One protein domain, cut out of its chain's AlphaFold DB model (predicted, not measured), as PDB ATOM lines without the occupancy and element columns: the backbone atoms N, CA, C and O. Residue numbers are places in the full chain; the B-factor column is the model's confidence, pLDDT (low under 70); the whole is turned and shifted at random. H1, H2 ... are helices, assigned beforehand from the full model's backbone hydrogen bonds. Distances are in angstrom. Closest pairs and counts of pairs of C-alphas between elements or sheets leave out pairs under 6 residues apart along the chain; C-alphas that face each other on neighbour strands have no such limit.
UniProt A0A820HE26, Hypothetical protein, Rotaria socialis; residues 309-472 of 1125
ATOM      1  N   VAL A 309     180.602 166.339 139.370       59.41
ATOM      2  CA  VAL A 309     181.215 165.753 140.565       59.41
ATOM      3  C   VAL A 309     182.590 165.108 140.311       59.41
ATOM      4  O   VAL A 309     183.558 165.412 141.009       59.41
ATOM      5  N   ALA A 310     182.725 164.271 139.276       63.44
ATOM      6  CA  ALA A 310     183.988 163.593 138.967       63.44
ATOM      7  C   ALA A 310     185.086 164.551 138.459       63.44
ATOM      8  O   ALA A 310     186.277 164.289 138.657       63.44
ATOM      9  N   ASN A 311     184.713 165.670 137.828       69.38
ATOM     10  CA  ASN A 311     185.662 166.729 137.479       69.38
ATOM     11  C   ASN A 311     185.998 167.605 138.702       69.38
ATOM     12  O   ASN A 311     187.164 167.963 138.862       69.38
ATOM     13  N   THR A 312     185.039 167.890 139.591       70.81
ATOM     14  CA  THR A 312     185.281 168.627 140.849       70.81
ATOM     15  C   THR A 312     186.331 167.921 141.710       70.81
ATOM     16  O   THR A 312     187.335 168.539 142.075       70.81
ATOM     17  N   LEU A 313     186.191 166.604 141.933       80.38
ATOM     18  CA  LEU A 313     187.202 165.809 142.644       80.38
ATOM     19  C   LEU A 313     188.572 165.857 141.944       80.38
ATOM     20  O   LEU A 313     189.597 166.045 142.596       80.38
ATOM     21  N   HIS A 314     188.612 165.727 140.615       79.56
ATOM     22  CA  HIS A 314     189.864 165.787 139.854       79.56
ATOM     23  C   HIS A 314     190.602 167.122 140.044       79.56
ATOM     24  O   HIS A 314     191.819 167.111 140.229       79.56
ATOM     25  N   ILE A 315     189.885 168.249 140.041       75.00
ATOM     26  CA  ILE A 315     190.459 169.592 140.223       75.00
ATOM     27  C   ILE A 315     190.934 169.792 141.665       75.00
ATOM     28  O   ILE A 315     192.030 170.316 141.875       75.00
ATOM     29  N   ALA A 316     190.160 169.333 142.654       76.19
ATOM     30  CA  ALA A 316     190.565 169.362 144.059       76.19
ATOM     31  C   ALA A 316     191.880 168.590 144.275       76.19
ATOM     32  O   ALA A 316     192.802 169.111 144.904       76.19
ATOM     33  N   ILE A 317     192.013 167.404 143.665       87.50
ATOM     34  CA  ILE A 317     193.246 166.604 143.673       87.50
ATOM     35  C   ILE A 317     194.427 167.378 143.066       87.50
ATOM     36  O   ILE A 317     195.477 167.441 143.703       87.50
ATOM     37  N   GLU A 318     194.291 167.975 141.873       86.56
ATOM     38  CA  GLU A 318     195.412 168.707 141.250       86.56
ATOM     39  C   GLU A 318     195.865 169.891 142.102       86.56
ATOM     40  O   GLU A 318     197.057 170.036 142.364       86.56
ATOM     41  N   LYS A 319     194.925 170.702 142.603       79.00
ATOM     42  CA  LYS A 319     195.268 171.859 143.442       79.00
ATOM     43  C   LYS A 319     195.880 171.435 144.781       79.00
ATOM     44  O   LYS A 319     196.688 172.176 145.331       79.00
ATOM     45  N   CYS A 320     195.580 170.234 145.280       85.38
ATOM     46  CA  CYS A 320     196.271 169.664 146.437       85.38
ATOM     47  C   CYS A 320     197.692 169.180 146.116       85.38
ATOM     48  O   CYS A 320     198.579 169.441 146.922       85.38
ATOM     49  N   TYR A 321     197.940 168.524 144.973       90.62
ATOM     50  CA  TYR A 321     199.311 168.193 144.537       90.62
ATOM     51  C   TYR A 321     200.134 169.461 144.264       90.62
ATOM     52  O   TYR A 321     201.320 169.509 144.581       90.62
ATOM     53  N   GLU A 322     199.507 170.511 143.731       85.06
ATOM     54  CA  GLU A 322     200.153 171.805 143.542       85.06
ATOM     55  C   GLU A 322     200.565 172.401 144.899       85.06
ATOM     56  O   GLU A 322     201.744 172.684 145.093       85.06
ATOM     57  N   GLN A 323     199.646 172.511 145.875       86.31
ATOM     58  CA  GLN A 323     199.971 173.002 147.230       86.31
ATOM     59  C   GLN A 323     200.930 172.095 148.017       86.31
ATOM     60  O   GLN A 323     201.658 172.607 148.856       86.31
ATOM     61  N   LEU A 324     200.992 170.799 147.706       86.06
ATOM     62  CA  LEU A 324     201.969 169.858 148.260       86.06
ATOM     63  C   LEU A 324     203.375 170.084 147.683       86.06
ATOM     64  O   LEU A 324     204.365 169.965 148.398       86.06
ATOM     65  N   ASN A 325     203.487 170.461 146.407       85.19
ATOM     66  CA  ASN A 325     204.750 170.975 145.878       85.19
ATOM     67  C   ASN A 325     205.071 172.319 146.551       85.19
ATOM     68  O   ASN A 325     206.150 172.444 147.133       85.19
ATOM     69  N   TYR A 326     204.087 173.234 146.666       84.88
ATOM     70  CA  TYR A 326     204.184 174.396 147.565       84.88
ATOM     71  C   TYR A 326     204.281 174.036 149.079       84.88
ATOM     72  O   TYR A 326     203.964 174.879 149.915       84.88
ATOM     73  N   ILE A 327     204.720 172.838 149.474       88.50
ATOM     74  CA  ILE A 327     205.151 172.557 150.851       88.50
ATOM     75  C   ILE A 327     206.531 171.863 150.937       88.50
ATOM     76  O   ILE A 327     206.962 171.424 152.005       88.50
ATOM     77  N   ARG A 328     207.247 171.769 149.803       88.31
ATOM     78  CA  ARG A 328     208.502 171.011 149.632       88.31
ATOM     79  C   ARG A 328     209.718 171.888 149.329       88.31
ATOM     80  O   ARG A 328     210.753 171.733 149.986       88.31
ATOM     81  N   ASP A 329     209.634 172.788 148.354       83.00
ATOM     82  CA  ASP A 329     210.797 173.563 147.895       83.00
ATOM     83  C   ASP A 329     211.310 174.566 148.935       83.00
ATOM     84  O   ASP A 329     212.514 174.799 148.992       83.00
ATOM     85  N   SER A 330     210.451 175.149 149.778       83.00
ATOM     86  CA  SER A 330     210.885 176.088 150.816       83.00
ATOM     87  C   SER A 330     210.764 175.605 152.252       83.00
ATOM     88  O   SER A 330     211.337 176.238 153.142       83.00
ATOM     89  N   TYR A 331     210.190 174.417 152.478       86.25
ATOM     90  CA  TYR A 331     210.760 173.529 153.496       86.25
ATOM     91  C   TYR A 331     212.270 173.421 153.244       86.25
ATOM     92  O   TYR A 331     213.074 173.721 154.122       86.25
ATOM     93  N   THR A 332     212.655 173.103 152.000       82.56
ATOM     94  CA  THR A 332     214.062 172.951 151.592       82.56
ATOM     95  C   THR A 332     214.829 174.283 151.629       82.56
ATOM     96  O   THR A 332     215.938 174.330 152.153       82.56
ATOM     97  N   GLU A 333     214.242 175.395 151.165       81.19
ATOM     98  CA  GLU A 333     214.790 176.758 151.329       81.19
ATOM     99  C   GLU A 333     215.083 177.090 152.797       81.19
ATOM    100  O   GLU A 333     216.075 177.759 153.073       81.19
ATOM    101  N   THR A 334     214.263 176.625 153.742       77.88
ATOM    102  CA  THR A 334     214.386 177.011 155.156       77.88
ATOM    103  C   THR A 334     215.273 176.071 155.951       77.88
ATOM    104  O   THR A 334     216.110 176.546 156.711       77.88
ATOM    105  N   GLU A 335     215.195 174.764 155.706       79.94
ATOM    106  CA  GLU A 335     216.218 173.806 156.138       79.94
ATOM    107  C   GLU A 335     217.618 174.291 155.704       79.94
ATOM    108  O   GLU A 335     218.539 174.368 156.518       79.94
ATOM    109  N   SER A 336     217.737 174.754 154.453       74.69
ATOM    110  CA  SER A 336     218.952 175.355 153.893       74.69
ATOM    111  C   SER A 336     219.342 176.687 154.556       74.69
ATOM    112  O   SER A 336     220.472 176.829 155.025       74.69
ATOM    113  N   LYS A 337     218.430 177.670 154.643       71.25
ATOM    114  CA  LYS A 337     218.736 179.028 155.143       71.25
ATOM    115  C   LYS A 337     218.941 179.123 156.656       71.25
ATOM    116  O   LYS A 337     219.697 179.989 157.081       71.25
ATOM    117  N   ILE A 338     218.337 178.239 157.455       68.56
ATOM    118  CA  ILE A 338     218.625 178.128 158.901       68.56
ATOM    119  C   ILE A 338     219.968 177.403 159.131       68.56
ATOM    120  O   ILE A 338     220.500 177.387 160.237       68.56
ATOM    121  N   GLY A 339     220.573 176.832 158.081       60.34
ATOM    122  CA  GLY A 339     221.847 176.118 158.171       60.34
ATOM    123  C   GLY A 339     221.721 174.727 158.797       60.34
ATOM    124  O   GLY A 339     222.736 174.123 159.151       60.34
ATOM    125  N   ILE A 340     220.498 174.197 158.909       57.78
ATOM    126  CA  ILE A 340     220.220 172.852 159.422       57.78
ATOM    127  C   ILE A 340     220.623 171.852 158.335       57.78
ATOM    128  O   ILE A 340     219.808 171.384 157.543       57.78
ATOM    129  N   GLN A 341     221.913 171.512 158.287       48.28
ATOM    130  CA  GLN A 341     222.432 170.473 157.398       48.28
ATOM    131  C   GLN A 341     221.967 169.083 157.852       48.28
ATOM    132  O   GLN A 341     222.730 168.295 158.422       48.28
ATOM    133  N   THR A 342     220.716 168.735 157.550       46.28
ATOM    134  CA  THR A 342     220.296 167.336 157.560       46.28
ATOM    135  C   THR A 342     221.072 166.601 156.476       46.28
ATOM    136  O   THR A 342     220.841 166.786 155.284       46.28
ATOM    137  N   LEU A 343     222.006 165.741 156.888       37.00
ATOM    138  CA  LEU A 343     222.647 164.778 155.995       37.00
ATOM    139  C   LEU A 343     221.585 164.072 155.142       37.00
ATOM    140  O   LEU A 343     220.658 163.484 155.701       37.00
ATOM    141  N   HIS A 344     221.766 164.060 153.814       39.09
ATOM    142  CA  HIS A 344     220.955 163.285 152.867       39.09
ATOM    143  C   HIS A 344     221.121 161.766 153.089       39.09
ATOM    144  O   HIS A 344     221.679 161.036 152.270       39.09
ATOM    145  N   LYS A 345     220.581 161.259 154.197       33.72
ATOM    146  CA  LYS A 345     220.059 159.903 154.281       33.72
ATOM    147  C   LYS A 345     218.601 159.992 153.867       33.72
ATOM    148  O   LYS A 345     217.743 160.336 154.675       33.72
ATOM    149  N   SER A 346     218.350 159.695 152.594       35.44
ATOM    150  CA  SER A 346     217.013 159.368 152.102       35.44
ATOM    151  C   SER A 346     216.323 158.451 153.112       35.44
ATOM    152  O   SER A 346     216.888 157.402 153.445       35.44
ATOM    153  N   ALA A 347     215.133 158.828 153.589       35.03
ATOM    154  CA  ALA A 347     214.299 157.911 154.354       35.03
ATOM    155  C   ALA A 347     214.161 156.629 153.524       35.03
ATOM    156  O   ALA A 347     213.776 156.687 152.353       35.03
ATOM    157  N   SER A 348     214.582 155.491 154.079       34.69
ATOM    158  CA  SER A 348     214.551 154.239 153.332       34.69
ATOM    159  C   SER A 348     213.108 153.934 152.947       34.69
ATOM    160  O   SER A 348     212.181 154.197 153.714       34.69
ATOM    161  N   THR A 349     212.908 153.332 151.777       38.12
ATOM    162  CA  THR A 349     211.568 152.945 151.311       38.12
ATOM    163  C   THR A 349     210.876 151.989 152.295       38.12
ATOM    164  O   THR A 349     209.654 151.910 152.303       38.12
ATOM    165  N   SER A 350     211.638 151.326 153.179       36.22
ATOM    166  CA  SER A 350     211.101 150.608 154.338       36.22
ATOM    167  C   SER A 350     210.387 151.528 155.332       36.22
ATOM    168  O   SER A 350     209.239 151.260 155.621       36.22
ATOM    169  N   LEU A 351     210.978 152.643 155.782       40.50
ATOM    170  CA  LEU A 351     210.368 153.504 156.809       40.50
ATOM    171  C   LEU A 351     209.077 154.178 156.313       40.50
ATOM    172  O   LEU A 351     208.161 154.431 157.092       40.50
ATOM    173  N   ILE A 352     209.000 154.443 155.004       42.16
ATOM    174  CA  ILE A 352     207.779 154.918 154.338       42.16
ATOM    175  C   ILE A 352     206.702 153.820 154.364       42.16
ATOM    176  O   ILE A 352     205.552 154.108 154.682       42.16
ATOM    177  N   ASN A 353     207.076 152.562 154.100       40.66
ATOM    178  CA  ASN A 353     206.166 151.426 154.245       40.66
ATOM    179  C   ASN A 353     205.763 151.198 155.711       40.66
ATOM    180  O   ASN A 353     204.589 150.982 155.963       40.66
ATOM    181  N   ASP A 354     206.693 151.283 156.667       39.34
ATOM    182  CA  ASP A 354     206.454 151.000 158.086       39.34
ATOM    183  C   ASP A 354     205.384 151.952 158.658       39.34
ATOM    184  O   ASP A 354     204.389 151.498 159.227       39.34
ATOM    185  N   ILE A 355     205.528 153.262 158.408       41.69
ATOM    186  CA  ILE A 355     204.558 154.303 158.805       41.69
ATOM    187  C   ILE A 355     203.224 154.142 158.055       41.69
ATOM    188  O   ILE A 355     202.158 154.323 158.642       41.69
ATOM    189  N   ALA A 356     203.253 153.745 156.777       39.28
ATOM    190  CA  ALA A 356     202.027 153.400 156.060       39.28
ATOM    191  C   ALA A 356     201.339 152.159 156.670       39.28
ATOM    192  O   ALA A 356     200.119 152.124 156.763       39.28
ATOM    193  N   THR A 357     202.081 151.155 157.141       37.31
ATOM    194  CA  THR A 357     201.493 149.928 157.707       37.31
ATOM    195  C   THR A 357     200.994 150.056 159.144       37.31
ATOM    196  O   THR A 357     200.164 149.244 159.541       37.31
ATOM    197  N   SER A 358     201.443 151.046 159.928       40.00
ATOM    198  CA  SER A 358     200.942 151.227 161.300       40.00
ATOM    199  C   SER A 358     199.571 151.907 161.355       40.00
ATOM    200  O   SER A 358     198.781 151.581 162.236       40.00
ATOM    201  N   ASN A 359     199.279 152.819 160.414       40.75
ATOM    202  CA  ASN A 359     198.048 153.625 160.415       40.75
ATOM    203  C   ASN A 359     197.116 153.389 159.206       40.75
ATOM    204  O   ASN A 359     196.009 153.927 159.200       40.75
ATOM    205  N   PHE A 360     197.503 152.589 158.199       40.38
ATOM    206  CA  PHE A 360     196.615 152.218 157.088       40.38
ATOM    207  C   PHE A 360     196.331 150.715 157.065       40.38
ATOM    208  O   PHE A 360     197.222 149.883 156.877       40.38
ATOM    209  N   SER A 361     195.046 150.372 157.122       35.22
ATOM    210  CA  SER A 361     194.519 149.052 156.778       35.22
ATOM    211  C   SER A 361     194.662 148.777 155.272       35.22
ATOM    212  O   SER A 361     193.722 148.929 154.499       35.22
ATOM    213  N   THR A 362     195.866 148.360 154.862       39.34
ATOM    214  CA  THR A 362     196.207 147.793 153.538       39.34
ATOM    215  C   THR A 362     195.621 148.536 152.331       39.34
ATOM    216  O   THR A 362     194.561 148.182 151.811       39.34
ATOM    217  N   LEU A 363     196.365 149.521 151.816       46.47
ATOM    218  CA  LEU A 363     196.060 150.164 150.535       46.47
ATOM    219  C   LEU A 363     195.821 149.132 149.416       46.47
ATOM    220  O   LEU A 363     196.575 148.173 149.256       46.47
ATOM    221  N   SER A 364     194.778 149.366 148.615       50.50
ATOM    222  CA  SER A 364     194.404 148.517 147.478       50.50
ATOM    223  C   SER A 364     195.568 148.299 146.502       50.50
ATOM    224  O   SER A 364     196.318 149.228 146.207       50.50
ATOM    225  N   ASN A 365     195.641 147.102 145.902       46.09
ATOM    226  CA  ASN A 365     196.648 146.699 144.901       46.09
ATOM    227  C   ASN A 365     196.786 147.657 143.694       46.09
ATOM    228  O   ASN A 365     197.759 147.569 142.949       46.09
ATOM    229  N   ASN A 366     195.823 148.559 143.484       52.94
ATOM    230  CA  ASN A 366     195.982 149.768 142.678       52.94
ATOM    231  C   ASN A 366     195.553 150.982 143.536       52.94
ATOM    232  O   ASN A 366     194.353 151.265 143.582       52.94
ATOM    233  N   PRO A 367     196.472 151.730 144.178       66.62
ATOM    234  CA  PRO A 367     196.100 152.963 144.868       66.62
ATOM    235  C   PRO A 367     195.645 154.026 143.858       66.62
ATOM    236  O   PRO A 367     196.236 154.189 142.781       66.62
ATOM    237  N   SER A 368     194.596 154.771 144.197       76.44
ATOM    238  CA  SER A 368     194.107 155.911 143.417       76.44
ATOM    239  C   SER A 368     195.044 157.122 143.528       76.44
ATOM    240  O   SER A 368     196.106 157.078 144.154       76.44
ATOM    241  N   ARG A 369     194.658 158.238 142.898       79.94
ATOM    242  CA  ARG A 369     195.368 159.513 143.062       79.94
ATOM    243  C   ARG A 369     195.139 160.156 144.428       79.94
ATOM    244  O   ARG A 369     196.047 160.840 144.883       79.94
ATOM    245  N   VAL A 370     193.988 159.914 145.062       82.69
ATOM    246  CA  VAL A 370     193.692 160.375 146.428       82.69
ATOM    247  C   VAL A 370     194.505 159.567 147.435       82.69
ATOM    248  O   VAL A 370     195.150 160.140 148.300       82.69
ATOM    249  N   ASP A 371     194.571 158.246 147.256       79.25
ATOM    250  CA  ASP A 371     195.303 157.352 148.165       79.25
ATOM    251  C   ASP A 371     196.808 157.687 148.217       79.25
ATOM    252  O   ASP A 371     197.413 157.689 149.287       79.25
ATOM    253  N   ARG A 372     197.411 158.039 147.067       81.44
ATOM    254  CA  ARG A 372     198.786 158.574 147.018       81.44
ATOM    255  C   ARG A 372     198.908 159.955 147.659       81.44
ATOM    256  O   ARG A 372     199.852 160.184 148.405       81.44
ATOM    257  N   LEU A 373     197.950 160.843 147.400       84.94
ATOM    258  CA  LEU A 373     197.950 162.210 147.918       84.94
ATOM    259  C   LEU A 373     197.919 162.225 149.454       84.94
ATOM    260  O   LEU A 373     198.727 162.914 150.064       84.94
ATOM    261  N   ILE A 374     197.056 161.411 150.073       79.75
ATOM    262  CA  ILE A 374     196.980 161.241 151.534       79.75
ATOM    263  C   ILE A 374     198.320 160.745 152.098       79.75
ATOM    264  O   ILE A 374     198.806 161.285 153.093       79.75
ATOM    265  N   ALA A 375     198.937 159.741 151.466       73.00
ATOM    266  CA  ALA A 375     200.218 159.194 151.914       73.00
ATOM    267  C   ALA A 375     201.360 160.224 151.817       73.00
ATOM    268  O   ALA A 375     202.173 160.332 152.736       73.00
ATOM    269  N   GLU A 376     201.404 161.021 150.744       80.81
ATOM    270  CA  GLU A 376     202.388 162.098 150.608       80.81
ATOM    271  C   GLU A 376     202.143 163.249 151.599       80.81
ATOM    272  O   GLU A 376     203.102 163.748 152.181       80.81
ATOM    273  N   TYR A 377     200.887 163.632 151.861       86.62
ATOM    274  CA  TYR A 377     200.562 164.655 152.865       86.62
ATOM    275  C   TYR A 377     200.944 164.230 154.290       86.62
ATOM    276  O   TYR A 377     201.560 165.012 155.011       86.62
ATOM    277  N   ASN A 378     200.671 162.978 154.675       76.94
ATOM    278  CA  ASN A 378     201.146 162.410 155.944       76.94
ATOM    279  C   ASN A 378     202.686 162.434 156.044       76.94
ATOM    280  O   ASN A 378     203.245 162.733 157.100       76.94
ATOM    281  N   TYR A 379     203.386 162.147 154.943       78.75
ATOM    282  CA  TYR A 379     204.848 162.181 154.897       78.75
ATOM    283  C   TYR A 379     205.411 163.604 155.062       78.75
ATOM    284  O   TYR A 379     206.339 163.798 155.854       78.75
ATOM    285  N   GLU A 380     204.844 164.611 154.385       82.62
ATOM    286  CA  GLU A 380     205.279 166.005 154.564       82.62
ATOM    287  C   GLU A 380     204.904 166.563 155.946       82.62
ATOM    288  O   GLU A 380     205.722 167.262 156.545       82.62
ATOM    289  N   TYR A 381     203.751 166.182 156.517       82.62
ATOM    290  CA  TYR A 381     203.403 166.504 157.909       82.62
ATOM    291  C   TYR A 381     204.493 166.031 158.879       82.62
ATOM    292  O   TYR A 381     205.027 166.822 159.656       82.62
ATOM    293  N   ILE A 382     204.924 164.769 158.764       73.00
ATOM    294  CA  ILE A 382     205.997 164.205 159.600       73.00
ATOM    295  C   ILE A 382     207.357 164.879 159.329       73.00
ATOM    296  O   ILE A 382     208.178 164.984 160.242       73.00
ATOM    297  N   ARG A 383     207.631 165.366 158.109       82.06
ATOM    298  CA  ARG A 383     208.848 166.152 157.822       82.06
ATOM    299  C   ARG A 383     208.811 167.530 158.470       82.06
ATOM    300  O   ARG A 383     209.817 167.941 159.054       82.06
ATOM    301  N   ILE A 384     207.682 168.227 158.392       84.50
ATOM    302  CA  ILE A 384     207.485 169.572 158.950       84.50
ATOM    303  C   ILE A 384     207.467 169.524 160.477       84.50
ATOM    304  O   ILE A 384     208.178 170.307 161.099       84.50
ATOM    305  N   LEU A 385     206.819 168.522 161.083       79.75
ATOM    306  CA  LEU A 385     206.871 168.253 162.527       79.75
ATOM    307  C   LEU A 385     208.272 167.825 163.026       79.75
ATOM    308  O   LEU A 385     208.549 167.865 164.218       79.75
ATOM    309  N   ARG A 386     209.204 167.458 162.134       77.44
ATOM    310  CA  ARG A 386     210.627 167.234 162.478       77.44
ATOM    311  C   ARG A 386     211.517 168.450 162.243       77.44
ATOM    312  O   ARG A 386     212.553 168.566 162.889       77.44
ATOM    313  N   LEU A 387     211.134 169.345 161.330       78.25
ATOM    314  CA  LEU A 387     211.744 170.673 161.219       78.25
ATOM    315  C   LEU A 387     211.303 171.574 162.389       78.25
ATOM    316  O   LEU A 387     212.094 172.406 162.813       78.25
ATOM    317  N   HIS A 388     210.103 171.326 162.937       81.50
ATOM    318  CA  HIS A 388     209.518 171.904 164.156       81.50
ATOM    319  C   HIS A 388     210.527 171.949 165.322       81.50
ATOM    320  O   HIS A 388     211.262 172.926 165.493       81.50
ATOM    321  N   GLU A 389     210.681 170.827 166.032       75.25
ATOM    322  CA  GLU A 389     211.543 170.708 167.219       75.25
ATOM    323  C   GLU A 389     213.006 171.135 166.976       75.25
ATOM    324  O   GLU A 389     213.685 171.588 167.890       75.25
ATOM    325  N   ARG A 390     213.503 171.065 165.735       72.75
ATOM    326  CA  ARG A 390     214.875 171.482 165.402       72.75
ATOM    327  C   ARG A 390     215.063 172.987 165.296       72.75
ATOM    328  O   ARG A 390     216.113 173.492 165.682       72.75
ATOM    329  N   VAL A 391     214.107 173.720 164.732       72.12
ATOM    330  CA  VAL A 391     214.221 175.185 164.626       72.12
ATOM    331  C   VAL A 391     213.955 175.831 165.982       72.12
ATOM    332  O   VAL A 391     214.652 176.778 166.335       72.12
ATOM    333  N   LYS A 392     213.046 175.255 166.775       72.62
ATOM    334  CA  LYS A 392     212.951 175.452 168.228       72.62
ATOM    335  C   LYS A 392     214.324 175.407 168.907       72.62
ATOM    336  O   LYS A 392     214.766 176.414 169.456       72.62
ATOM    337  N   GLU A 393     215.018 174.272 168.792       67.62
ATOM    338  CA  GLU A 393     216.354 174.051 169.367       67.62
ATOM    339  C   GLU A 393     217.419 175.015 168.809       67.62
ATOM    340  O   GLU A 393     218.296 175.460 169.547       67.62
ATOM    341  N   THR A 394     217.365 175.336 167.512       61.41
ATOM    342  CA  THR A 394     218.451 176.045 166.802       61.41
ATOM    343  C   THR A 394     218.330 177.571 166.851       61.41
ATOM    344  O   THR A 394     219.344 178.266 166.843       61.41
ATOM    345  N   VAL A 395     217.107 178.113 166.870       61.69
ATOM    346  CA  VAL A 395     216.836 179.555 166.690       61.69
ATOM    347  C   VAL A 395     216.413 180.236 167.998       61.69
ATOM    348  O   VAL A 395     216.391 181.463 168.059       61.69
ATOM    349  N   ASN A 396     216.118 179.471 169.061       58.38
ATOM    350  CA  ASN A 396     215.602 179.991 170.337       58.38
ATOM    351  C   ASN A 396     214.370 180.901 170.132       58.38
ATOM    352  O   ASN A 396     214.223 181.962 170.742       58.38
ATOM    353  N   MET A 397     213.506 180.496 169.201       61.03
ATOM    354  CA  MET A 397     212.227 181.145 168.929       61.03
ATOM    355  C   MET A 397     211.186 180.631 169.933       61.03
ATOM    356  O   MET A 397     211.302 179.498 170.389       61.03
ATOM    357  N   HIS A 398     210.185 181.441 170.278       59.53
ATOM    358  CA  HIS A 398     209.063 181.011 171.123       59.53
ATOM    359  C   HIS A 398     207.928 180.409 170.301       59.53
ATOM    360  O   HIS A 398     207.787 180.729 169.117       59.53
ATOM    361  N   ASP A 399     207.105 179.556 170.920       62.44
ATOM    362  CA  ASP A 399     205.901 179.076 170.249       62.44
ATOM    363  C   ASP A 399     204.938 180.236 170.080       62.44
ATOM    364  O   ASP A 399     204.739 181.060 170.974       62.44
ATOM    365  N   THR A 400     204.268 180.245 168.942       69.44
ATOM    366  CA  THR A 400     202.955 180.864 168.897       69.44
ATOM    367  C   THR A 400     201.970 179.729 169.069       69.44
ATOM    368  O   THR A 400     202.026 178.760 168.319       69.44
ATOM    369  N   GLU A 401     201.050 179.861 170.020       68.81
ATOM    370  CA  GLU A 401     199.920 178.941 170.186       68.81
ATOM    371  C   GLU A 401     199.248 178.649 168.827       68.81
ATOM    372  O   GLU A 401     199.030 177.501 168.449       68.81
ATOM    373  N   ALA A 402     199.098 179.702 168.016       64.62
ATOM    374  CA  ALA A 402     198.643 179.645 166.632       64.62
ATOM    375  C   ALA A 402     199.453 178.706 165.710       64.62
ATOM    376  O   ALA A 402     198.862 178.106 164.817       64.62
ATOM    377  N   THR A 403     200.774 178.547 165.872       76.56
ATOM    378  CA  THR A 403     201.557 177.602 165.050       76.56
ATOM    379  C   THR A 403     201.153 176.161 165.328       76.56
ATOM    380  O   THR A 403     200.883 175.413 164.388       76.56
ATOM    381  N   ARG A 404     201.124 175.772 166.604       76.75
ATOM    382  CA  ARG A 404     200.763 174.416 167.021       76.75
ATOM    383  C   ARG A 404     199.316 174.107 166.650       76.75
ATOM    384  O   ARG A 404     199.097 173.161 165.902       76.75
ATOM    385  N   GLN A 405     198.389 175.016 166.957       69.19
ATOM    386  CA  GLN A 405     197.000 174.943 166.488       69.19
ATOM    387  C   GLN A 405     196.888 174.787 164.962       69.19
ATOM    388  O   GLN A 405     196.086 173.988 164.494       69.19
ATOM    389  N   THR A 406     197.712 175.483 164.167       74.88
ATOM    390  CA  THR A 406     197.696 175.324 162.699       74.88
ATOM    391  C   THR A 406     198.202 173.945 162.253       74.88
ATOM    392  O   THR A 406     197.714 173.398 161.264       74.88
ATOM    393  N   LEU A 407     199.188 173.368 162.944       78.06
ATOM    394  CA  LEU A 407     199.693 172.023 162.645       78.06
ATOM    395  C   LEU A 407     198.690 170.941 163.048       78.06
ATOM    396  O   LEU A 407     198.504 169.987 162.293       78.06
ATOM    397  N   ASP A 408     198.012 171.118 164.177       74.19
ATOM    398  CA  ASP A 408     196.939 170.233 164.623       74.19
ATOM    399  C   ASP A 408     195.736 170.322 163.663       74.19
ATOM    400  O   ASP A 408     195.243 169.296 163.198       74.19
ATOM    401  N   GLU A 409     195.346 171.530 163.233       76.12
ATOM    402  CA  GLU A 409     194.350 171.758 162.172       76.12
ATOM    403  C   GLU A 409     194.759 171.081 160.846       76.12
ATOM    404  O   GLU A 409     193.931 170.471 160.159       76.12
ATOM    405  N   TRP A 410     196.044 171.128 160.474       90.06
ATOM    406  CA  TRP A 410     196.536 170.444 159.274       90.06
ATOM    407  C   TRP A 410     196.461 168.916 159.413       90.06
ATOM    408  O   TRP A 410     195.978 168.256 158.495       90.06
ATOM    409  N   LEU A 411     196.825 168.345 160.567       81.44
ATOM    410  CA  LEU A 411     196.689 166.905 160.822       81.44
ATOM    411  C   LEU A 411     195.221 166.451 160.819       81.44
ATOM    412  O   LEU A 411     194.882 165.472 160.155       81.44
ATOM    413  N   ILE A 412     194.340 167.183 161.505       75.19
ATOM    414  CA  ILE A 412     192.891 166.922 161.537       75.19
ATOM    415  C   ILE A 412     192.319 166.916 160.113       75.19
ATOM    416  O   ILE A 412     191.521 166.048 159.760       75.19
ATOM    417  N   THR A 413     192.765 167.836 159.257       74.69
ATOM    418  CA  THR A 413     192.268 167.932 157.876       74.69
ATOM    419  C   THR A 413     192.879 166.899 156.924       74.69
ATOM    420  O   THR A 413     192.179 166.443 156.018       74.69
ATOM    421  N   ILE A 414     194.106 166.422 157.167       79.88
ATOM    422  CA  ILE A 414     194.660 165.220 156.513       79.88
ATOM    423  C   ILE A 414     193.838 163.975 156.896       79.88
ATOM    424  O   ILE A 414     193.447 163.203 156.016       79.88
ATOM    425  N   ASN A 415     193.518 163.809 158.183       77.12
ATOM    426  CA  ASN A 415     192.714 162.689 158.683       77.12
ATOM    427  C   ASN A 415     191.281 162.714 158.120       77.12
ATOM    428  O   ASN A 415     190.813 161.694 157.626       77.12
ATOM    429  N   ASN A 416     190.625 163.879 158.063       76.56
ATOM    430  CA  ASN A 416     189.301 164.028 157.441       76.56
ATOM    431  C   ASN A 416     189.304 163.556 155.971       76.56
ATOM    432  O   ASN A 416     188.447 162.767 155.578       76.56
ATOM    433  N   VAL A 417     190.303 163.937 155.159       80.75
ATOM    434  CA  VAL A 417     190.429 163.423 153.776       80.75
ATOM    435  C   VAL A 417     190.594 161.897 153.753       80.75
ATOM    436  O   VAL A 417     190.004 161.228 152.902       80.75
ATOM    437  N   GLN A 418     191.356 161.330 154.691       82.81
ATOM    438  CA  GLN A 418     191.546 159.884 154.824       82.81
ATOM    439  C   GLN A 418     190.260 159.147 155.232       82.81
ATOM    440  O   GLN A 418     189.976 158.073 154.695       82.81
ATOM    441  N   ASP A 419     189.451 159.726 156.118       75.94
ATOM    442  CA  ASP A 419     188.200 159.131 156.589       75.94
ATOM    443  C   ASP A 419     187.056 159.299 155.575       75.94
ATOM    444  O   ASP A 419     186.337 158.331 155.328       75.94
ATOM    445  N   ARG A 420     186.942 160.439 154.872       82.19
ATOM    446  CA  ARG A 420     186.025 160.578 153.716       82.19
ATOM    447  C   ARG A 420     186.387 159.614 152.589       82.19
ATOM    448  O   ARG A 420     185.505 159.000 151.992       82.19
ATOM    449  N   ARG A 421     187.683 159.403 152.340       86.06
ATOM    450  CA  ARG A 421     188.159 158.400 151.375       86.06
ATOM    451  C   ARG A 421     187.839 156.969 151.823       86.06
ATOM    452  O   ARG A 421     187.545 156.134 150.969       86.06
ATOM    453  N   ARG A 422     187.849 156.677 153.130       78.62
ATOM    454  CA  ARG A 422     187.380 155.388 153.674       78.62
ATOM    455  C   ARG A 422     185.869 155.221 153.463       78.62
ATOM    456  O   ARG A 422     185.461 154.210 152.904       78.62
ATOM    457  N   GLN A 423     185.074 156.238 153.805       76.19
ATOM    458  CA  GLN A 423     183.615 156.255 153.618       76.19
ATOM    459  C   GLN A 423     183.216 156.001 152.154       76.19
ATOM    460  O   GLN A 423     182.419 155.106 151.898       76.19
ATOM    461  N   GLU A 424     183.835 156.677 151.177       83.44
ATOM    462  CA  GLU A 424     183.602 156.428 149.738       83.44
ATOM    463  C   GLU A 424     183.863 154.957 149.341       83.44
ATOM    464  O   GLU A 424     183.093 154.349 148.590       83.44
ATOM    465  N   ILE A 425     184.948 154.360 149.851       76.75
ATOM    466  CA  ILE A 425     185.331 152.971 149.550       76.75
ATOM    467  C   ILE A 425     184.353 151.970 150.178       76.75
ATOM    468  O   ILE A 425     184.001 150.982 149.516       76.75
ATOM    469  N   ASP A 426     183.938 152.215 151.422       76.25
ATOM    470  CA  ASP A 426     183.060 151.338 152.198       76.25
ATOM    471  C   ASP A 426     181.602 151.439 151.732       76.25
ATOM    472  O   ASP A 426     180.981 150.403 151.504       76.25
ATOM    473  N   ASN A 427     181.092 152.641 151.441       76.50
ATOM    474  CA  ASN A 427     179.771 152.851 150.833       76.50
ATOM    475  C   ASN A 427     179.677 152.169 149.457       76.50
ATOM    476  O   ASN A 427     178.720 151.448 149.164       76.50
ATOM    477  N   ALA A 428     180.703 152.316 148.608       71.19
ATOM    478  CA  ALA A 428     180.757 151.609 147.326       71.19
ATOM    479  C   ALA A 428     180.884 150.080 147.504       71.19
ATOM    480  O   ALA A 428     180.384 149.310 146.677       71.19
ATOM    481  N   ALA A 429     181.538 149.607 148.574       72.56
ATOM    482  CA  ALA A 429     181.571 148.186 148.924       72.56
ATOM    483  C   ALA A 429     180.210 147.678 149.436       72.56
ATOM    484  O   ALA A 429     179.837 146.551 149.118       72.56
ATOM    485  N   GLU A 430     179.454 148.497 150.169       73.94
ATOM    486  CA  GLU A 430     178.090 148.208 150.628       73.94
ATOM    487  C   GLU A 430     177.128 148.037 149.450       73.94
ATOM    488  O   GLU A 430     176.439 147.023 149.370       73.94
ATOM    489  N   LYS A 431     177.160 148.954 148.474       68.75
ATOM    490  CA  LYS A 431     176.363 148.848 147.238       68.75
ATOM    491  C   LYS A 431     176.702 147.583 146.439       68.75
ATOM    492  O   LYS A 431     175.815 146.865 145.988       68.75
ATOM    493  N   CYS A 432     177.984 147.213 146.374       65.00
ATOM    494  CA  CYS A 432     178.396 145.914 145.826       65.00
ATOM    495  C   CYS A 432     177.820 144.715 146.622       65.00
ATOM    496  O   CYS A 432     177.506 143.685 146.025       65.00
ATOM    497  N   ARG A 433     177.639 144.828 147.950       72.50
ATOM    498  CA  ARG A 433     177.012 143.791 148.801       72.50
ATOM    499  C   ARG A 433     175.484 143.723 148.657       72.50
ATOM    500  O   ARG A 433     174.937 142.636 148.815       72.50
ATOM    501  N   SER A 434     174.801 144.826 148.335       72.06
ATOM    502  CA  SER A 434     173.351 144.841 148.055       72.06
ATOM    503  C   SER A 434     172.986 144.387 146.632       72.06
ATOM    504  O   SER A 434     171.808 144.189 146.337       72.06
ATOM    505  N   GLY A 435     173.981 144.171 145.763       62.38
ATOM    506  CA  GLY A 435     173.797 143.747 144.369       62.38
ATOM    507  C   GLY A 435     173.767 144.896 143.354       62.38
ATOM    508  O   GLY A 435     173.518 144.659 142.171       62.38
ATOM    509  N   GLU A 436     174.039 146.125 143.792       63.66
ATOM    510  CA  GLU A 436     174.196 147.289 142.922       63.66
ATOM    511  C   GLU A 436     175.619 147.372 142.325       63.66
ATOM    512  O   GLU A 436     176.567 146.767 142.840       63.66
ATOM    513  N   PRO A 437     175.823 148.123 141.223       61.88
ATOM    514  CA  PRO A 437     177.156 148.359 140.679       61.88
ATOM    515  C   PRO A 437     178.085 149.025 141.703       61.88
ATOM    516  O   PRO A 437     177.691 149.966 142.390       61.88
ATOM    517  N   ARG A 438     179.360 148.606 141.744       64.06
ATOM    518  CA  ARG A 438     180.401 149.226 142.586       64.06
ATOM    519  C   ARG A 438     180.850 150.589 142.032       64.06
ATOM    520  O   ARG A 438     181.979 150.745 141.567       64.06
ATOM    521  N   LEU A 439     179.944 151.560 142.060       62.03
ATOM    522  CA  LEU A 439     180.176 152.960 141.714       62.03
ATOM    523  C   LEU A 439     180.133 153.808 143.000       62.03
ATOM    524  O   LEU A 439     179.229 153.601 143.813       62.03
ATOM    525  N   PRO A 440     181.078 154.746 143.201       63.06
ATOM    526  CA  PRO A 440     180.970 155.757 144.252       63.06
ATOM    527  C   PRO A 440     179.676 156.569 144.120       63.06
ATOM    528  O   PRO A 440     179.209 156.806 143.003       63.06
ATOM    529  N   ASP A 441     179.110 157.012 145.242       73.50
ATOM    530  CA  ASP A 441     177.987 157.950 145.219       73.50
ATOM    531  C   ASP A 441     178.447 159.343 144.753       73.50
ATOM    532  O   ASP A 441     179.576 159.760 145.024       73.50
ATOM    533  N   GLU A 442     177.571 160.094 144.085       74.19
ATOM    534  CA  GLU A 442     177.852 161.498 143.775       74.19
ATOM    535  C   GLU A 442     177.991 162.336 145.056       74.19
ATOM    536  O   GLU A 442     178.838 163.228 145.110       74.19
ATOM    537  N   LYS A 443     177.245 161.995 146.117       76.31
ATOM    538  CA  LYS A 443     177.384 162.611 147.442       76.31
ATOM    539  C   LYS A 443     178.762 162.338 148.052       76.31
ATOM    540  O   LYS A 443     179.420 163.277 148.494       76.31
ATOM    541  N   ASP A 444     179.216 161.086 148.035       76.19
ATOM    542  CA  ASP A 444     180.501 160.679 148.623       76.19
ATOM    543  C   ASP A 444     181.685 161.335 147.893       76.19
ATOM    544  O   ASP A 444     182.635 161.816 148.514       76.19
ATOM    545  N   VAL A 445     181.618 161.410 146.558       78.44
ATOM    546  CA  VAL A 445     182.671 162.021 145.733       78.44
ATOM    547  C   VAL A 445     182.711 163.545 145.894       78.44
ATOM    548  O   VAL A 445     183.808 164.113 145.891       78.44
ATOM    549  N   LEU A 446     181.565 164.212 146.095       74.75
ATOM    550  CA  LEU A 446     181.541 165.621 146.508       74.75
ATOM    551  C   LEU A 446     182.143 165.797 147.909       74.75
ATOM    552  O   LEU A 446     183.058 166.599 148.054       74.75
ATOM    553  N   GLN A 447     181.743 164.993 148.903       76.75
ATOM    554  CA  GLN A 447     182.291 165.057 150.271       76.75
ATOM    555  C   GLN A 447     183.803 164.768 150.358       76.75
ATOM    556  O   GLN A 447     184.475 165.224 151.286       76.75
ATOM    557  N   LEU A 448     184.373 164.061 149.380       83.56
ATOM    558  CA  LEU A 448     185.821 163.898 149.257       83.56
ATOM    559  C   LEU A 448     186.507 165.083 148.549       83.56
ATOM    560  O   LEU A 448     187.601 165.487 148.949       83.56
ATOM    561  N   ALA A 449     185.882 165.664 147.518       81.19
ATOM    562  CA  ALA A 449     186.382 166.872 146.850       81.19
ATOM    563  C   ALA A 449     186.377 168.092 147.796       81.19
ATOM    564  O   ALA A 449     187.343 168.857 147.833       81.19
ATOM    565  N   GLU A 450     185.318 168.194 148.599       78.75
ATOM    566  CA  GLU A 450     185.132 169.032 149.786       78.75
ATOM    567  C   GLU A 450     186.344 168.956 150.724       78.75
ATOM    568  O   GLU A 450     187.103 169.919 150.842       78.75
ATOM    569  N   ALA A 451     186.594 167.786 151.328       80.94
ATOM    570  CA  ALA A 451     187.668 167.614 152.306       80.94
ATOM    571  C   ALA A 451     189.050 167.972 151.720       80.94
ATOM    572  O   ALA A 451     189.886 168.575 152.394       80.94
ATOM    573  N   LEU A 452     189.275 167.677 150.435       88.19
ATOM    574  CA  LEU A 452     190.486 168.084 149.720       88.19
ATOM    575  C   LEU A 452     190.602 169.613 149.571       88.19
ATOM    576  O   LEU A 452     191.703 170.155 149.707       88.19
ATOM    577  N   ARG A 453     189.504 170.355 149.358       84.06
ATOM    578  CA  ARG A 453     189.564 171.827 149.343       84.06
ATOM    579  C   ARG A 453     189.905 172.399 150.728       84.06
ATOM    580  O   ARG A 453     190.643 173.391 150.761       84.06
ATOM    581  N   ILE A 454     189.492 171.751 151.827       72.31
ATOM    582  CA  ILE A 454     189.887 172.132 153.200       72.31
ATOM    583  C   ILE A 454     191.384 171.894 153.401       72.31
ATOM    584  O   ILE A 454     192.100 172.810 153.809       72.31
ATOM    585  N   LEU A 455     191.881 170.714 153.009       88.44
ATOM    586  CA  LEU A 455     193.294 170.354 153.114       88.44
ATOM    587  C   LEU A 455     194.173 171.351 152.349       88.44
ATOM    588  O   LEU A 455     195.200 171.801 152.850       88.44
ATOM    589  N   ARG A 456     193.744 171.791 151.161       87.50
ATOM    590  CA  ARG A 456     194.424 172.843 150.386       87.50
ATOM    591  C   ARG A 456     194.527 174.182 151.142       87.50
ATOM    592  O   ARG A 456     195.480 174.926 150.912       87.50
ATOM    593  N   ILE A 457     193.569 174.520 152.011       78.25
ATOM    594  CA  ILE A 457     193.580 175.759 152.814       78.25
ATOM    595  C   ILE A 457     194.493 175.612 154.033       78.25
ATOM    596  O   ILE A 457     195.329 176.484 154.264       78.25
ATOM    597  N   THR A 458     194.403 174.514 154.782       77.00
ATOM    598  CA  THR A 458     195.272 174.273 155.950       77.00
ATOM    599  C   THR A 458     196.732 174.110 155.545       77.00
ATOM    600  O   THR A 458     197.607 174.735 156.142       77.00
ATOM    601  N   THR A 459     196.990 173.444 154.418       87.88
ATOM    602  CA  THR A 459     198.308 173.420 153.758       87.88
ATOM    603  C   THR A 459     198.819 174.831 153.467       87.88
ATOM    604  O   THR A 459     200.008 175.080 153.593       87.88
ATOM    605  N   ARG A 460     197.946 175.795 153.139       83.75
ATOM    606  CA  ARG A 460     198.342 177.200 152.948       83.75
ATOM    607  C   ARG A 460     198.558 177.968 154.249       83.75
ATOM    608  O   ARG A 460     199.361 178.894 154.254       83.75
ATOM    609  N   LYS A 461     197.947 177.567 155.366       83.00
ATOM    610  CA  LYS A 461     198.346 178.061 156.695       83.00
ATOM    611  C   LYS A 461     199.722 177.496 157.091       83.00
ATOM    612  O   LYS A 461     200.604 178.258 157.487       83.00
ATOM    613  N   ILE A 462     200.004 176.231 156.758       88.81
ATOM    614  CA  ILE A 462     201.371 175.662 156.677       88.81
ATOM    615  C   ILE A 462     202.099 176.100 155.371       88.81
ATOM    616  O   ILE A 462     203.062 175.491 154.923       88.81
ATOM    617  N   ARG A 463     201.679 177.247 154.802       87.94
ATOM    618  CA  ARG A 463     202.412 178.185 153.925       87.94
ATOM    619  C   ARG A 463     202.309 179.644 154.413       87.94
ATOM    620  O   ARG A 463     202.513 180.577 153.649       87.94
ATOM    621  N   THR A 464     202.036 179.893 155.687       83.44
ATOM    622  CA  THR A 464     202.120 181.243 156.292       83.44
ATOM    623  C   THR A 464     202.899 181.215 157.596       83.44
ATOM    624  O   THR A 464     203.570 182.174 157.962       83.44
ATOM    625  N   VAL A 465     202.873 180.072 158.266       84.31
ATOM    626  CA  VAL A 465     203.433 179.926 159.596       84.31
ATOM    627  C   VAL A 465     204.980 179.959 159.601       84.31
ATOM    628  O   VAL A 465     205.529 180.418 160.591       84.31
ATOM    629  N   LEU A 466     205.690 179.703 158.480       83.31
ATOM    630  CA  LEU A 466     207.152 179.931 158.314       83.31
ATOM    631  C   LEU A 466     207.612 181.066 157.411       83.31
ATOM    632  O   LEU A 466     208.787 181.428 157.478       83.31
ATOM    633  N   TRP A 467     206.700 181.759 156.719       84.88
ATOM    634  CA  TRP A 467     206.990 183.129 156.272       84.88
ATOM    635  C   TRP A 467     207.542 183.923 157.468       84.88
ATOM    636  O   TRP A 467     208.430 184.747 157.327       84.88
ATOM    637  N   TYR A 468     207.090 183.529 158.658       79.88
ATOM    638  CA  TYR A 468     207.600 183.822 159.981       79.88
ATOM    639  C   TYR A 468     208.837 182.981 160.434       79.88
ATOM    640  O   TYR A 468     209.884 183.592 160.619       79.88
ATOM    641  N   TRP A 469     208.808 181.638 160.599       83.56
ATOM    642  CA  TRP A 469     209.984 180.848 161.073       83.56
ATOM    643  C   TRP A 469     211.297 181.164 160.290       83.56
ATOM    644  O   TRP A 469     212.339 181.405 160.905       83.56
ATOM    645  N   LEU A 470     211.265 181.260 158.948       78.69
ATOM    646  CA  LEU A 470     212.431 181.660 158.130       78.69
ATOM    647  C   LEU A 470     212.815 183.135 158.324       78.69
ATOM    648  O   LEU A 470     213.996 183.466 158.418       78.69
ATOM    649  N   TYR A 471     211.838 184.038 158.382       75.19
ATOM    650  CA  TYR A 471     212.094 185.468 158.569       75.19
ATOM    651  C   TYR A 471     212.776 185.756 159.912       75.19
ATOM    652  O   TYR A 471     213.774 186.473 159.955       75.19
ATOM    653  N   TRP A 472     212.296 185.143 160.996       69.88
ATOM    654  CA  TRP A 472     212.870 185.289 162.336       69.88
ATOM    655  C   TRP A 472     214.285 184.726 162.438       69.88
ATOM    656  O   TRP A 472     215.176 185.387 162.963       69.88
TER     657      TRP A 472
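This is residues 309 to 472 of the 1125 residues of the protein "Hypothetical protein" of Rotaria socialis (UniProt A0A820HE26). Four long helices, H1, H4, H5 and H6, make an elongated bundle, with H1, H4 and H6 running one way and H5 the other. Short helices H2 and H7 follow H1 and H6 at one end of the bundle, and H3 lies crosswise outside H4 in a loose excursion of the chain, of which residues 343 to 351 stick out. The printed part has 164 residues and is all helix, with seven named helices in the order H1 to H7 and no named strand. It is only just compact, close to loose, with a radius of gyration of the C-alphas of 17.9 A, and its C-alphas span 61 by 31 by 24 A, only just elongated.

H1, residues 309 to 325, touches H6, residues 442 to 461, the same way at a shallow tilt of 20 degrees; their closest C-alphas, Leu 313 and Ala 449, are 4.4 A apart. With residues 317 to 324 alone, H1 touches H4, residues 369 to 395, closest at the C-alphas of Ile 317 and Val 370, 6.8 A. H4 and H5, residues 401 to 434, form a hairpin, closest at the C-alphas of Ile 374 and Gln 418, 6.5 A; H4 touches H5 with residues 370 to 381 alone. H5 and H6 form another hairpin, opposite ways at a shallow tilt of 16 degrees, with the closest C-alphas, those of Trp 410 and Thr 458, 5.2 A apart. H2, residues 329 to 337, is close to but not clearly touching H7, residues 465 to 472: the closest C-alphas, those of Thr 334 and Leu 470, are 5.9 A apart. H3, residues 349 to 359, is close to but not clearly touching H4, about perpendicular at 78 degrees; the closest C-alphas are those of Ala 356 and Ala 375, 7.4 A. In H1, H2, H5 and H6 every O i to N i+4 pair is within hydrogen-bond range; H3 has 6 of 7, H4 21 of 23 and H7 3 of 4.

H1 begins at C-alpha 309, (181.215, 165.753, 140.565), and is 24.7 A long. H4 is 37.7 A long, and H5, the longest, measures 48.6 A and ends at C-alpha 434, (173.351, 144.841, 148.055). H6 is 29.3 A long, and H7 ends at C-alpha 472, (212.870, 185.289, 162.336).

The C-alphas of Asn 396 and Gly 435, the two farthest apart, are 61.1 A from each other. The printed part has no cut, and the link from H2 to H3, 11 residues, is long. The mean pLDDT of the printed part is 71.1, and among the residues under 70 are 338 to 367 and 393 to 402.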